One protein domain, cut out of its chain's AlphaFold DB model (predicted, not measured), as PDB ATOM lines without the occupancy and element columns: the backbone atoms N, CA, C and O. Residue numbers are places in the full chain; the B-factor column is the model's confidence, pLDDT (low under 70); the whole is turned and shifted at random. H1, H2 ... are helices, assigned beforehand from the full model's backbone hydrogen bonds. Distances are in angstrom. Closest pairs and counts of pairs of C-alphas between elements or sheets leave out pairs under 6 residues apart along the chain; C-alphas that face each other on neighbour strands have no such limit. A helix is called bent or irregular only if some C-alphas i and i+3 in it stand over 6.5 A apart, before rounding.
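This is residues 5 to 83 of the 84 residues of an uncharacterized protein of Dorea formicigenerans (UniProt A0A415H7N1). Two long helices, H2 and H4, stand at opposite sides of a flat body, with no contact between them, and the space between them is filled by long loops and the short helix H3. The loop of residues 26 to 44 runs from the end of H2 through the middle of the model, and the short helix H1 makes a corner with the beginning of H2. The printed part has 79 residues with four named helices, H1, H2, H3 and H4 in chain order, and no named strand; its class is all helix, with 41 residues in the helices. It is compact, with a radius of gyration of the C-alphas of 13.1 A, and its C-alphas span 35 by 32 by 16 A, a flat outline.

The longest helix by residues is H4, residues 65 to 81, and it touches no helix. H2, residues 10 to 25, is apart from H4. H3, residues 45 to 48, is apart from H4 too, but H2 and H3 are near each other, with 5 pairs of C-alphas within 10 A and no pair within 8 A. H1, residues 5 to 8, is apart from H3 and from H4. H1 and H2 only just touch, and only at the corner by their link, with 3 pairs of C-alphas within 8 A. The closest C-alphas of the two, those of Leu 7 and Tyr 13, are 5.9 A apart, and H2 touches H1 with residues 12 to 13 alone. In H4 every O i to N i+4 pair is within hydrogen-bond range; in H2 9 of 12 are, and H1 and H3 are too short for such a pair. The one O i to N i+3 pair of H3 is within range, and that of H1 is not.

H4 is 24.4 A long from its first C-alpha, 65 at (57.685, -30.848, 15.851), to its last, 81 at (39.819, -16.642, 7.210). H2 is 21.7 A long and begins at C-alpha 10 at (38.016, -49.721, 8.736); it is neither bent nor irregular, but only just: C-alphas 13 and 16 are 6.2 A apart. H3 measures 6.2 A and H1 5.2 A from first to last C-alpha.

The two C-alphas farthest apart, those of Arg 26 and Glu 63, are 38.2 A apart. The printed part has no cut. The link from H1 to H2 is tight, with 1 residue; the links from H2 to H3, 19 residues, and from H3 to H4, 16 residues, are long. The C-alphas of residues 26 to 44 lie 1 to 18 A from the mean of all C-alphas, and those of residues 49 to 64 lie 5 to 20 A from it. The mean pLDDT of the printed part is 90.9; residues 10 to 14, which belong to H2, are under 70.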
ATOM      1  N   ASP A   5      48.150 -46.523  10.801       90.44
ATOM      2  CA  ASP A   5      47.120 -47.004  11.736       90.44
ATOM      3  C   ASP A   5      45.734 -46.411  11.426       90.44
ATOM      4  O   ASP A   5      44.710 -47.069  11.591       90.44
ATOM      5  N   PHE A   6      45.691 -45.154  10.968       88.75
ATOM      6  CA  PHE A   6      44.444 -44.511  10.556       88.75
ATOM      7  C   PHE A   6      43.895 -45.121   9.262       88.75
ATOM      8  O   PHE A   6      42.687 -45.322   9.156       88.75
ATOM      9  N   LEU A   7      44.768 -45.407   8.287       87.19
ATOM     10  CA  LEU A   7      44.376 -45.988   6.998       87.19
ATOM     11  C   LEU A   7      43.956 -47.460   7.119       87.19
ATOM     12  O   LEU A   7      43.071 -47.889   6.388       87.19
ATOM     13  N   ASP A   8      44.550 -48.205   8.052       86.38
ATOM     14  CA  ASP A   8      44.218 -49.613   8.323       86.38
ATOM     15  C   ASP A   8      42.938 -49.774   9.174       86.38
ATOM     16  O   ASP A   8      42.323 -50.838   9.243       86.38
ATOM     17  N   SER A   9      42.471 -48.695   9.810       81.25
ATOM     18  CA  SER A   9      41.233 -48.701  10.589       81.25
ATOM     19  C   SER A   9      40.002 -48.562   9.690       81.25
ATOM     20  O   SER A   9      39.632 -47.458   9.281       81.25
ATOM     21  N   TYR A  10      39.295 -49.678   9.466       68.12
ATOM     22  CA  TYR A  10      38.016 -49.721   8.736       68.12
ATOM     23  C   TYR A  10      37.023 -48.648   9.215       68.12
ATOM     24  O   TYR A  10      36.358 -47.998   8.416       68.12
ATOM     25  N   TYR A  11      36.936 -48.389  10.521       60.81
ATOM     26  CA  TYR A  11      35.997 -47.397  11.051       60.81
ATOM     27  C   TYR A  11      36.376 -45.954  10.663       60.81
ATOM     28  O   TYR A  11      35.526 -45.186  10.201       60.81
ATOM     29  N   CYS A  12      37.654 -45.591  10.806       62.47
ATOM     30  CA  CYS A  12      38.135 -44.240  10.509       62.47
ATOM     31  C   CYS A  12      38.140 -43.954   9.003       62.47
ATOM     32  O   CYS A  12      37.751 -42.863   8.573       62.47
ATOM     33  N   TYR A  13      38.531 -44.943   8.199       63.09
ATOM     34  CA  TYR A  13      38.613 -44.806   6.752       63.09
ATOM     35  C   TYR A  13      37.250 -44.956   6.064       63.09
ATOM     36  O   TYR A  13      36.876 -44.118   5.246       63.09
ATOM     37  N   ASP A  14      36.445 -45.968   6.393       68.69
ATOM     38  CA  ASP A  14      35.217 -46.220   5.633       68.69
ATOM     39  C   ASP A  14      33.995 -45.456   6.134       68.69
ATOM     40  O   ASP A  14      33.109 -45.163   5.330       68.69
ATOM     41  N   ILE A  15      33.919 -45.107   7.421       73.12
ATOM     42  CA  ILE A  15      32.725 -44.458   7.982       73.12
ATOM     43  C   ILE A  15      32.956 -42.964   8.173       73.12
ATOM     44  O   ILE A  15      32.191 -42.148   7.656       73.12
ATOM     45  N   GLU A  16      33.991 -42.584   8.919       80.19
ATOM     46  CA  GLU A  16      34.202 -41.180   9.284       80.19
ATOM     47  C   GLU A  16      34.701 -40.346   8.102       80.19
ATOM     48  O   GLU A  16      34.152 -39.273   7.839       80.19
ATOM     49  N   MET A  17      35.667 -40.860   7.331       84.81
ATOM     50  CA  MET A  17      36.190 -40.150   6.161       84.81
ATOM     51  C   MET A  17      35.114 -39.940   5.088       84.81
ATOM     52  O   MET A  17      34.981 -38.829   4.577       84.81
ATOM     53  N   LYS A  18      34.304 -40.962   4.769       86.56
ATOM     54  CA  LYS A  18      33.231 -40.825   3.765       86.56
ATOM     55  C   LYS A  18      32.206 -39.773   4.181       86.56
ATOM     56  O   LYS A  18      31.917 -38.875   3.396       86.56
ATOM     57  N   LYS A  19      31.735 -39.818   5.432       90.06
ATOM     58  CA  LYS A  19      30.803 -38.814   5.971       90.06
ATOM     59  C   LYS A  19      31.398 -37.409   5.943       90.06
ATOM     60  O   LYS A  19      30.702 -36.464   5.585       90.06
ATOM     61  N   ALA A  20      32.669 -37.254   6.315       90.50
ATOM     62  CA  ALA A  20      33.340 -35.960   6.253       90.50
ATOM     63  C   ALA A  20      33.374 -35.430   4.812       90.50
ATOM     64  O   ALA A  20      33.013 -34.279   4.589       90.50
ATOM     65  N   ILE A  21      33.743 -36.272   3.836       92.44
ATOM     66  CA  ILE A  21      33.799 -35.902   2.412       92.44
ATOM     67  C   ILE A  21      32.414 -35.521   1.882       92.44
ATOM     68  O   ILE A  21      32.288 -34.561   1.129       92.44
ATOM     69  N   GLU A  22      31.361 -36.238   2.269       93.94
ATOM     70  CA  GLU A  22      29.989 -35.881   1.895       93.94
ATOM     71  C   GLU A  22      29.571 -34.523   2.462       93.94
ATOM     72  O   GLU A  22      28.985 -33.718   1.743       93.94
ATOM     73  N   ARG A  23      29.892 -34.243   3.731       94.31
ATOM     74  CA  ARG A  23      29.618 -32.942   4.362       94.31
ATOM     75  C   ARG A  23      30.389 -31.810   3.689       94.31
ATOM     76  O   ARG A  23      29.819 -30.748   3.458       94.31
ATOM     77  N   GLU A  24      31.650 -32.045   3.334       94.81
ATOM     78  CA  GLU A  24      32.480 -31.069   2.623       94.81
ATOM     79  C   GLU A  24      31.896 -30.753   1.242       94.81
ATOM     80  O   GLU A  24      31.685 -29.585   0.926       94.81
ATOM     81  N   LYS A  25      31.477 -31.780   0.487       93.25
ATOM     82  CA  LYS A  25      30.787 -31.615  -0.806       93.25
ATOM     83  C   LYS A  25      29.483 -30.823  -0.701       93.25
ATOM     84  O   LYS A  25      29.093 -30.169  -1.664       93.25
ATOM     85  N   ARG A  26      28.794 -30.896   0.442       96.00
ATOM     86  CA  ARG A  26      27.589 -30.101   0.739       96.00
ATOM     87  C   ARG A  26      27.904 -28.695   1.263       96.00
ATOM     88  O   ARG A  26      26.977 -27.934   1.514       96.00
ATOM     89  N   GLY A  27      29.177 -28.343   1.441       92.50
ATOM     90  CA  GLY A  27      29.603 -27.061   2.006       92.50
ATOM     91  C   GLY A  27      29.395 -26.943   3.521       92.50
ATOM     92  O   GLY A  27      29.486 -25.849   4.065       92.50
ATOM     93  N   GLU A  28      29.123 -28.045   4.223       94.00
ATOM     94  CA  GLU A  28      28.824 -28.049   5.665       94.00
ATOM     95  C   GLU A  28      30.080 -28.066   6.547       94.00
ATOM     96  O   GLU A  28      30.000 -27.883   7.764       94.00
ATOM     97  N   CYS A  29      31.237 -28.373   5.965       92.50
ATOM     98  CA  CYS A  29      32.525 -28.323   6.642       92.50
ATOM     99  C   CYS A  29      33.667 -28.134   5.639       92.50
ATOM    100  O   CYS A  29      33.471 -28.211   4.428       92.50
ATOM    101  N   LYS A  30      34.876 -27.927   6.165       93.19
ATOM    102  CA  LYS A  30      36.132 -28.052   5.423       93.19
ATOM    103  C   LYS A  30      36.941 -29.212   5.985       93.19
ATOM    104  O   LYS A  30      37.001 -29.397   7.201       93.19
ATOM    105  N   ILE A  31      37.557 -29.989   5.100       93.88
ATOM    106  CA  ILE A  31      38.469 -31.073   5.474       93.88
ATOM    107  C   ILE A  31      39.898 -30.556   5.392       93.88
ATOM    108  O   ILE A  31      40.308 -30.011   4.371       93.88
ATOM    109  N   ILE A  32      40.652 -30.770   6.469       94.50
ATOM    110  CA  ILE A  32      42.066 -30.412   6.575       94.50
ATOM    111  C   ILE A  32      42.832 -31.680   6.973       94.50
ATOM    112  O   ILE A  32      42.859 -32.039   8.156       94.50
ATOM    113  N   PRO A  33      43.401 -32.424   6.008       94.75
ATOM    114  CA  PRO A  33      44.241 -33.571   6.312       94.75
ATOM    115  C   PRO A  33      45.501 -33.136   7.068       94.75
ATOM    116  O   PRO A  33      46.162 -32.180   6.679       94.75
ATOM    117  N   VAL A  34      45.842 -33.852   8.143       96.31
ATOM    118  CA  VAL A  34      47.073 -33.623   8.918       96.31
ATOM    119  C   VAL A  34      47.871 -34.917   8.973       96.31
ATOM    120  O   VAL A  34      47.406 -35.878   9.588       96.31
ATOM    121  N   ILE A  35      49.040 -34.947   8.339       96.44
ATOM    122  CA  ILE A  35      49.896 -36.123   8.166       96.44
ATOM    123  C   ILE A  35      50.833 -36.225   9.364       96.44
ATOM    124  O   ILE A  35      51.855 -35.547   9.457       96.44
ATOM    125  N   VAL A  36      50.477 -37.075  10.320       95.31
ATOM    126  CA  VAL A  36      51.271 -37.245  11.542       95.31
ATOM    127  C   VAL A  36      52.442 -38.188  11.287       95.31
ATOM    128  O   VAL A  36      53.547 -37.914  11.749       95.31
ATOM    129  N   ARG A  37      52.215 -39.250  10.501       94.69
ATOM    130  CA  ARG A  37      53.231 -40.230  10.084       94.69
ATOM    131  C   ARG A  37      53.235 -40.408   8.574       94.69
ATOM    132  O   ARG A  37      52.199 -40.233   7.934       94.69
ATOM    133  N   ALA A  38      54.386 -40.794   8.024       93.75
ATOM    134  CA  ALA A  38      54.478 -41.159   6.613       93.75
ATOM    135  C   ALA A  38      53.529 -42.335   6.321       93.75
ATOM    136  O   ALA A  38      53.550 -43.346   7.023       93.75
ATOM    137  N   CYS A  39      52.657 -42.175   5.330       93.00
ATOM    138  CA  CYS A  39      51.679 -43.178   4.910       93.00
ATOM    139  C   CYS A  39      51.191 -42.869   3.489       93.00
ATOM    140  O   CYS A  39      51.413 -41.766   2.995       93.00
ATOM    141  N   MET A  40      50.505 -43.822   2.854       92.06
ATOM    142  CA  MET A  40      49.985 -43.713   1.480       92.06
ATOM    143  C   MET A  40      48.675 -42.906   1.424       92.06
ATOM    144  O   MET A  40      47.675 -43.326   0.848       92.06
ATOM    145  N   TRP A  41      48.631 -41.761   2.109       91.00
ATOM    146  CA  TRP A  41      47.433 -40.917   2.165       91.00
ATOM    147  C   TRP A  41      47.071 -40.319   0.798       91.00
ATOM    148  O   TRP A  41      45.904 -40.023   0.536       91.00
ATOM    149  N   ASP A  42      48.062 -40.160  -0.068       90.44
ATOM    150  CA  ASP A  42      47.968 -39.692  -1.445       90.44
ATOM    151  C   ASP A  42      47.312 -40.716  -2.388       90.44
ATOM    152  O   ASP A  42      46.826 -40.349  -3.458       90.44
ATOM    153  N   GLU A  43      47.194 -41.977  -1.974       90.75
ATOM    154  CA  GLU A  43      46.391 -42.990  -2.672       90.75
ATOM    155  C   GLU A  43      44.914 -42.984  -2.253       90.75
ATOM    156  O   GLU A  43      44.082 -43.693  -2.820       90.75
ATOM    157  N   THR A  44      44.551 -42.140  -1.288       89.19
ATOM    158  CA  THR A  44      43.182 -42.031  -0.776       89.19
ATOM    159  C   THR A  44      42.444 -40.844  -1.405       89.19
ATOM    160  O   THR A  44      43.065 -39.941  -1.976       89.19
ATOM    161  N   PRO A  45      41.109 -40.748  -1.251       90.38
ATOM    162  CA  PRO A  45      40.365 -39.549  -1.637       90.38
ATOM    163  C   PRO A  45      40.859 -38.255  -0.968       90.38
ATOM    164  O   PRO A  45      40.551 -37.171  -1.470       90.38
ATOM    165  N   LEU A  46      41.625 -38.349   0.131       90.94
ATOM    166  CA  LEU A  46      42.158 -37.193   0.852       90.94
ATOM    167  C   LEU A  46      43.208 -36.407   0.059       90.94
ATOM    168  O   LEU A  46      43.411 -35.231   0.349       90.94
ATOM    169  N   LYS A  47      43.805 -37.008  -0.980       91.38
ATOM    170  CA  LYS A  47      44.755 -36.342  -1.887       91.38
ATOM    171  C   LYS A  47      44.200 -35.091  -2.572       91.38
ATOM    172  O   LYS A  47      44.960 -34.257  -3.048       91.38
ATOM    173  N   ASN A  48      42.873 -34.978  -2.649       90.81
ATOM    174  CA  ASN A  48      42.189 -33.857  -3.288       90.81
ATOM    175  C   ASN A  48      41.988 -32.657  -2.346       90.81
ATOM    176  O   ASN A  48      41.458 -31.636  -2.777       90.81
ATOM    177  N   PHE A  49      42.368 -32.774  -1.071       92.06
ATOM    178  CA  PHE A  49      42.264 -31.699  -0.087       92.06
ATOM    179  C   PHE A  49      43.643 -31.127   0.231       92.06
ATOM    180  O   PHE A  49      44.659 -31.813   0.123       92.06
ATOM    181  N   LEU A  50      43.672 -29.868   0.675       92.06
ATOM    182  CA  LEU A  50      44.901 -29.216   1.114       92.06
ATOM    183  C   LEU A  50      45.400 -29.855   2.415       92.06
ATOM    184  O   LEU A  50      44.894 -29.557   3.498       92.06
ATOM    185  N   ALA A  51      46.377 -30.749   2.290       94.38
ATOM    186  CA  ALA A  51      46.997 -31.438   3.410       94.38
ATOM    187  C   ALA A  51      48.097 -30.598   4.069       94.38
ATOM    188  O   ALA A  51      48.786 -29.812   3.417       94.38
ATOM    189  N   PHE A  52      48.277 -30.830   5.366       96.12
ATOM    190  CA  PHE A  52      49.379 -30.304   6.153       96.12
ATOM    191  C   PHE A  52      50.146 -31.431   6.854       96.12
ATOM    192  O   PHE A  52      49.549 -32.456   7.194       96.12
ATOM    193  N   PRO A  53      51.421 -31.223   7.203       95.38
ATOM    194  CA  PRO A  53      52.298 -30.158   6.703       95.38
ATOM    195  C   PRO A  53      52.425 -30.122   5.166       95.38
ATOM    196  O   PRO A  53      52.026 -31.076   4.491       95.38
ATOM    197  N   LYS A  54      52.889 -28.994   4.604       88.25
ATOM    198  CA  LYS A  54      52.955 -28.789   3.146       88.25
ATOM    199  C   LYS A  54      53.751 -29.897   2.452       88.25
ATOM    200  O   LYS A  54      54.601 -30.560   3.046       88.25
ATOM    201  N   ASP A  55      53.434 -30.103   1.176       84.38
ATOM    202  CA  ASP A  55      54.083 -31.083   0.293       84.38
ATOM    203  C   ASP A  55      53.998 -32.540   0.776       84.38
ATOM    204  O   ASP A  55      54.778 -33.397   0.367       84.38
ATOM    205  N   GLY A  56      53.038 -32.847   1.653       84.38
ATOM    206  CA  GLY A  56      52.833 -34.205   2.148       84.38
ATOM    207  C   GLY A  56      53.845 -34.653   3.204       84.38
ATOM    208  O   GLY A  56      53.871 -35.835   3.557       84.38
ATOM    209  N   LYS A  57      54.677 -33.734   3.709       93.00
ATOM    210  CA  LYS A  57      55.670 -34.019   4.745       93.00
ATOM    211  C   LYS A  57      54.969 -34.397   6.047       93.00
ATOM    212  O   LYS A  57      54.084 -33.681   6.501       93.00
ATOM    213  N   SER A  58      55.373 -35.492   6.685       96.00
ATOM    214  CA  SER A  58      54.807 -35.870   7.981       96.00
ATOM    215  C   SER A  58      55.421 -35.058   9.124       96.00
ATOM    216  O   SER A  58      56.577 -34.635   9.057       96.00
ATOM    217  N   ILE A  59      54.678 -34.870  10.219       97.12
ATOM    218  CA  ILE A  59      55.186 -34.176  11.422       97.12
ATOM    219  C   ILE A  59      56.453 -34.868  11.963       97.12
ATOM    220  O   ILE A  59      57.378 -34.198  12.415       97.12
ATOM    221  N   GLU A  60      56.546 -36.198  11.872       94.81
ATOM    222  CA  GLU A  60      57.739 -36.958  12.285       94.81
ATOM    223  C   GLU A  60      59.007 -36.630  11.475       94.81
ATOM    224  O   GLU A  60      60.107 -36.857  11.971       94.81
ATOM    225  N   GLN A  61      58.882 -36.064  10.270       93.81
ATOM    226  CA  GLN A  61      60.017 -35.655   9.429       93.81
ATOM    227  C   GLN A  61      60.543 -34.244   9.748       93.81
ATOM    228  O   GLN A  61      61.477 -33.768   9.096       93.81
ATOM    229  N   TYR A  62      59.935 -33.522  10.690       96.12
ATOM    230  CA  TYR A  62      60.459 -32.239  11.154       96.12
ATOM    231  C   TYR A  62      61.499 -32.458  12.250       96.12
ATOM    232  O   TYR A  62      61.279 -33.238  13.174       96.12
ATOM    233  N   GLU A  63      62.605 -31.714  12.183       96.25
ATOM    234  CA  GLU A  63      63.615 -31.695  13.249       96.25
ATOM    235  C   GLU A  63      62.996 -31.242  14.579       96.25
ATOM    236  O   GLU A  63      63.220 -31.845  15.627       96.25
ATOM    237  N   ARG A  64      62.140 -30.214  14.520       97.06
ATOM    238  CA  ARG A  64      61.340 -29.738  15.645       97.06
ATOM    239  C   ARG A  64      59.863 -29.842  15.305       97.06
ATOM    240  O   ARG A  64      59.370 -29.166  14.407       97.06
ATOM    241  N   LYS A  65      59.129 -30.655  16.066       95.56
ATOM    242  CA  LYS A  65      57.685 -30.848  15.851       95.56
ATOM    243  C   LYS A  65      56.885 -29.551  15.995       95.56
ATOM    244  O   LYS A  65      55.890 -29.385  15.299       95.56
ATOM    245  N   ASP A  66      57.341 -28.625  16.840       97.62
ATOM    246  CA  ASP A  66      56.716 -27.305  17.003       97.62
ATOM    247  C   ASP A  66      56.645 -26.519  15.689       97.62
ATOM    248  O   ASP A  66      55.656 -25.827  15.455       97.62
ATOM    249  N   ASP A  67      57.636 -26.668  14.803       97.25
ATOM    250  CA  ASP A  67      57.634 -25.993  13.504       97.25
ATOM    251  C   ASP A  67      56.514 -26.545  12.610       97.25
ATOM    252  O   ASP A  67      55.779 -25.776  11.988       97.25
ATOM    253  N   ALA A  68      56.315 -27.869  12.623       97.00
ATOM    254  CA  ALA A  68      55.208 -28.518  11.925       97.00
ATOM    255  C   ALA A  68      53.851 -28.064  12.482       97.00
ATOM    256  O   ALA A  68      52.944 -27.718  11.728       97.00
ATOM    257  N   TYR A  69      53.703 -28.036  13.811       97.06
ATOM    258  CA  TYR A  69      52.458 -27.611  14.453       97.06
ATOM    259  C   TYR A  69      52.149 -26.132  14.209       97.06
ATOM    260  O   TYR A  69      50.989 -25.786  13.985       97.06
ATOM    261  N   LEU A  70      53.162 -25.262  14.204       98.00
ATOM    262  CA  LEU A  70      52.996 -23.848  13.876       98.00
ATOM    263  C   LEU A  70      52.551 -23.660  12.422       98.00
ATOM    264  O   LEU A  70      51.682 -22.831  12.152       98.00
ATOM    265  N   GLU A  71      53.123 -24.425  11.492       97.00
ATOM    266  CA  GLU A  71      52.714 -24.424  10.088       97.00
ATOM    267  C   GLU A  71      51.255 -24.874   9.926       97.00
ATOM    268  O   GLU A  71      50.467 -24.168   9.296       97.00
ATOM    269  N   ILE A  72      50.869 -25.983  10.569       96.69
ATOM    270  CA  ILE A  72      49.484 -26.477  10.589       96.69
ATOM    271  C   ILE A  72      48.541 -25.402  11.147       96.69
ATOM    272  O   ILE A  72      47.521 -25.096  10.533       96.69
ATOM    273  N   ALA A  73      48.875 -24.793  12.289       97.69
ATOM    274  CA  ALA A  73      48.033 -23.785  12.929       97.69
ATOM    275  C   ALA A  73      47.835 -22.540  12.047       97.69
ATOM    276  O   ALA A  73      46.722 -22.015  11.958       97.69
ATOM    277  N   LYS A  74      48.894 -22.080  11.369       97.56
ATOM    278  CA  LYS A  74      48.812 -20.977  10.400       97.56
ATOM    279  C   LYS A  74      47.936 -21.347   9.205       97.56
ATOM    280  O   LYS A  74      47.047 -20.576   8.864       97.56
ATOM    281  N   GLY A  75      48.121 -22.538   8.638       95.69
ATOM    282  CA  GLY A  75      47.313 -23.020   7.519       95.69
ATOM    283  C   GLY A  75      45.825 -23.146   7.854       95.69
ATOM    284  O   GLY A  75      44.975 -22.687   7.096       95.69
ATOM    285  N   VAL A  76      45.493 -23.686   9.032       95.44
ATOM    286  CA  VAL A  76      44.105 -23.742   9.522       95.44
ATOM    287  C   VAL A  76      43.521 -22.335   9.657       95.44
ATOM    288  O   VAL A  76      42.394 -22.098   9.226       95.44
ATOM    289  N   ARG A  77      44.283 -21.389  10.223       96.69
ATOM    290  CA  ARG A  77      43.850 -19.993  10.351       96.69
ATOM    291  C   ARG A  77      43.549 -19.369   8.988       96.69
ATOM    292  O   ARG A  77      42.511 -18.732   8.856       96.69
ATOM    293  N   GLU A  78      44.423 -19.555   8.003       95.88
ATOM    294  CA  GLU A  78      44.236 -19.035   6.642       95.88
ATOM    295  C   GLU A  78      42.971 -19.606   5.988       95.88
ATOM    296  O   GLU A  78      42.168 -18.851   5.444       95.88
ATOM    297  N   ILE A  79      42.738 -20.919   6.114       94.38
ATOM    298  CA  ILE A  79      41.526 -21.565   5.589       94.38
ATOM    299  C   ILE A  79      40.281 -20.958   6.230       94.38
ATOM    300  O   ILE A  79      39.373 -20.551   5.512       94.38
ATOM    301  N   VAL A  80      40.246 -20.847   7.559       94.38
ATOM    302  CA  VAL A  80      39.097 -20.269   8.275       94.38
ATOM    303  C   VAL A  80      38.869 -18.812   7.872       94.38
ATOM    304  O   VAL A  80      37.727 -18.406   7.704       94.38
ATOM    305  N   GLN A  81      39.930 -18.030   7.669       95.25
ATOM    306  CA  GLN A  81      39.819 -16.642   7.210       95.25
ATOM    307  C   GLN A  81      39.321 -16.512   5.764       95.25
ATOM    308  O   GLN A  81      38.790 -15.464   5.414       95.25
ATOM    309  N   SER A  82      39.488 -17.544   4.935       92.00
ATOM    310  CA  SER A  82      38.980 -17.573   3.555       92.00
ATOM    311  C   SER A  82      37.520 -18.028   3.435       92.00
ATOM    312  O   SER A  82      36.972 -18.043   2.335       92.00
ATOM    313  N   MET A  83      36.903 -18.445   4.545       87.56
ATOM    314  CA  MET A  83      35.496 -18.832   4.597       87.56
ATOM    315  C   MET A  83      34.658 -17.578   4.869       87.56
ATOM    316  O   MET A  83      34.642 -17.089   5.997       87.56
TER     317      MET A  83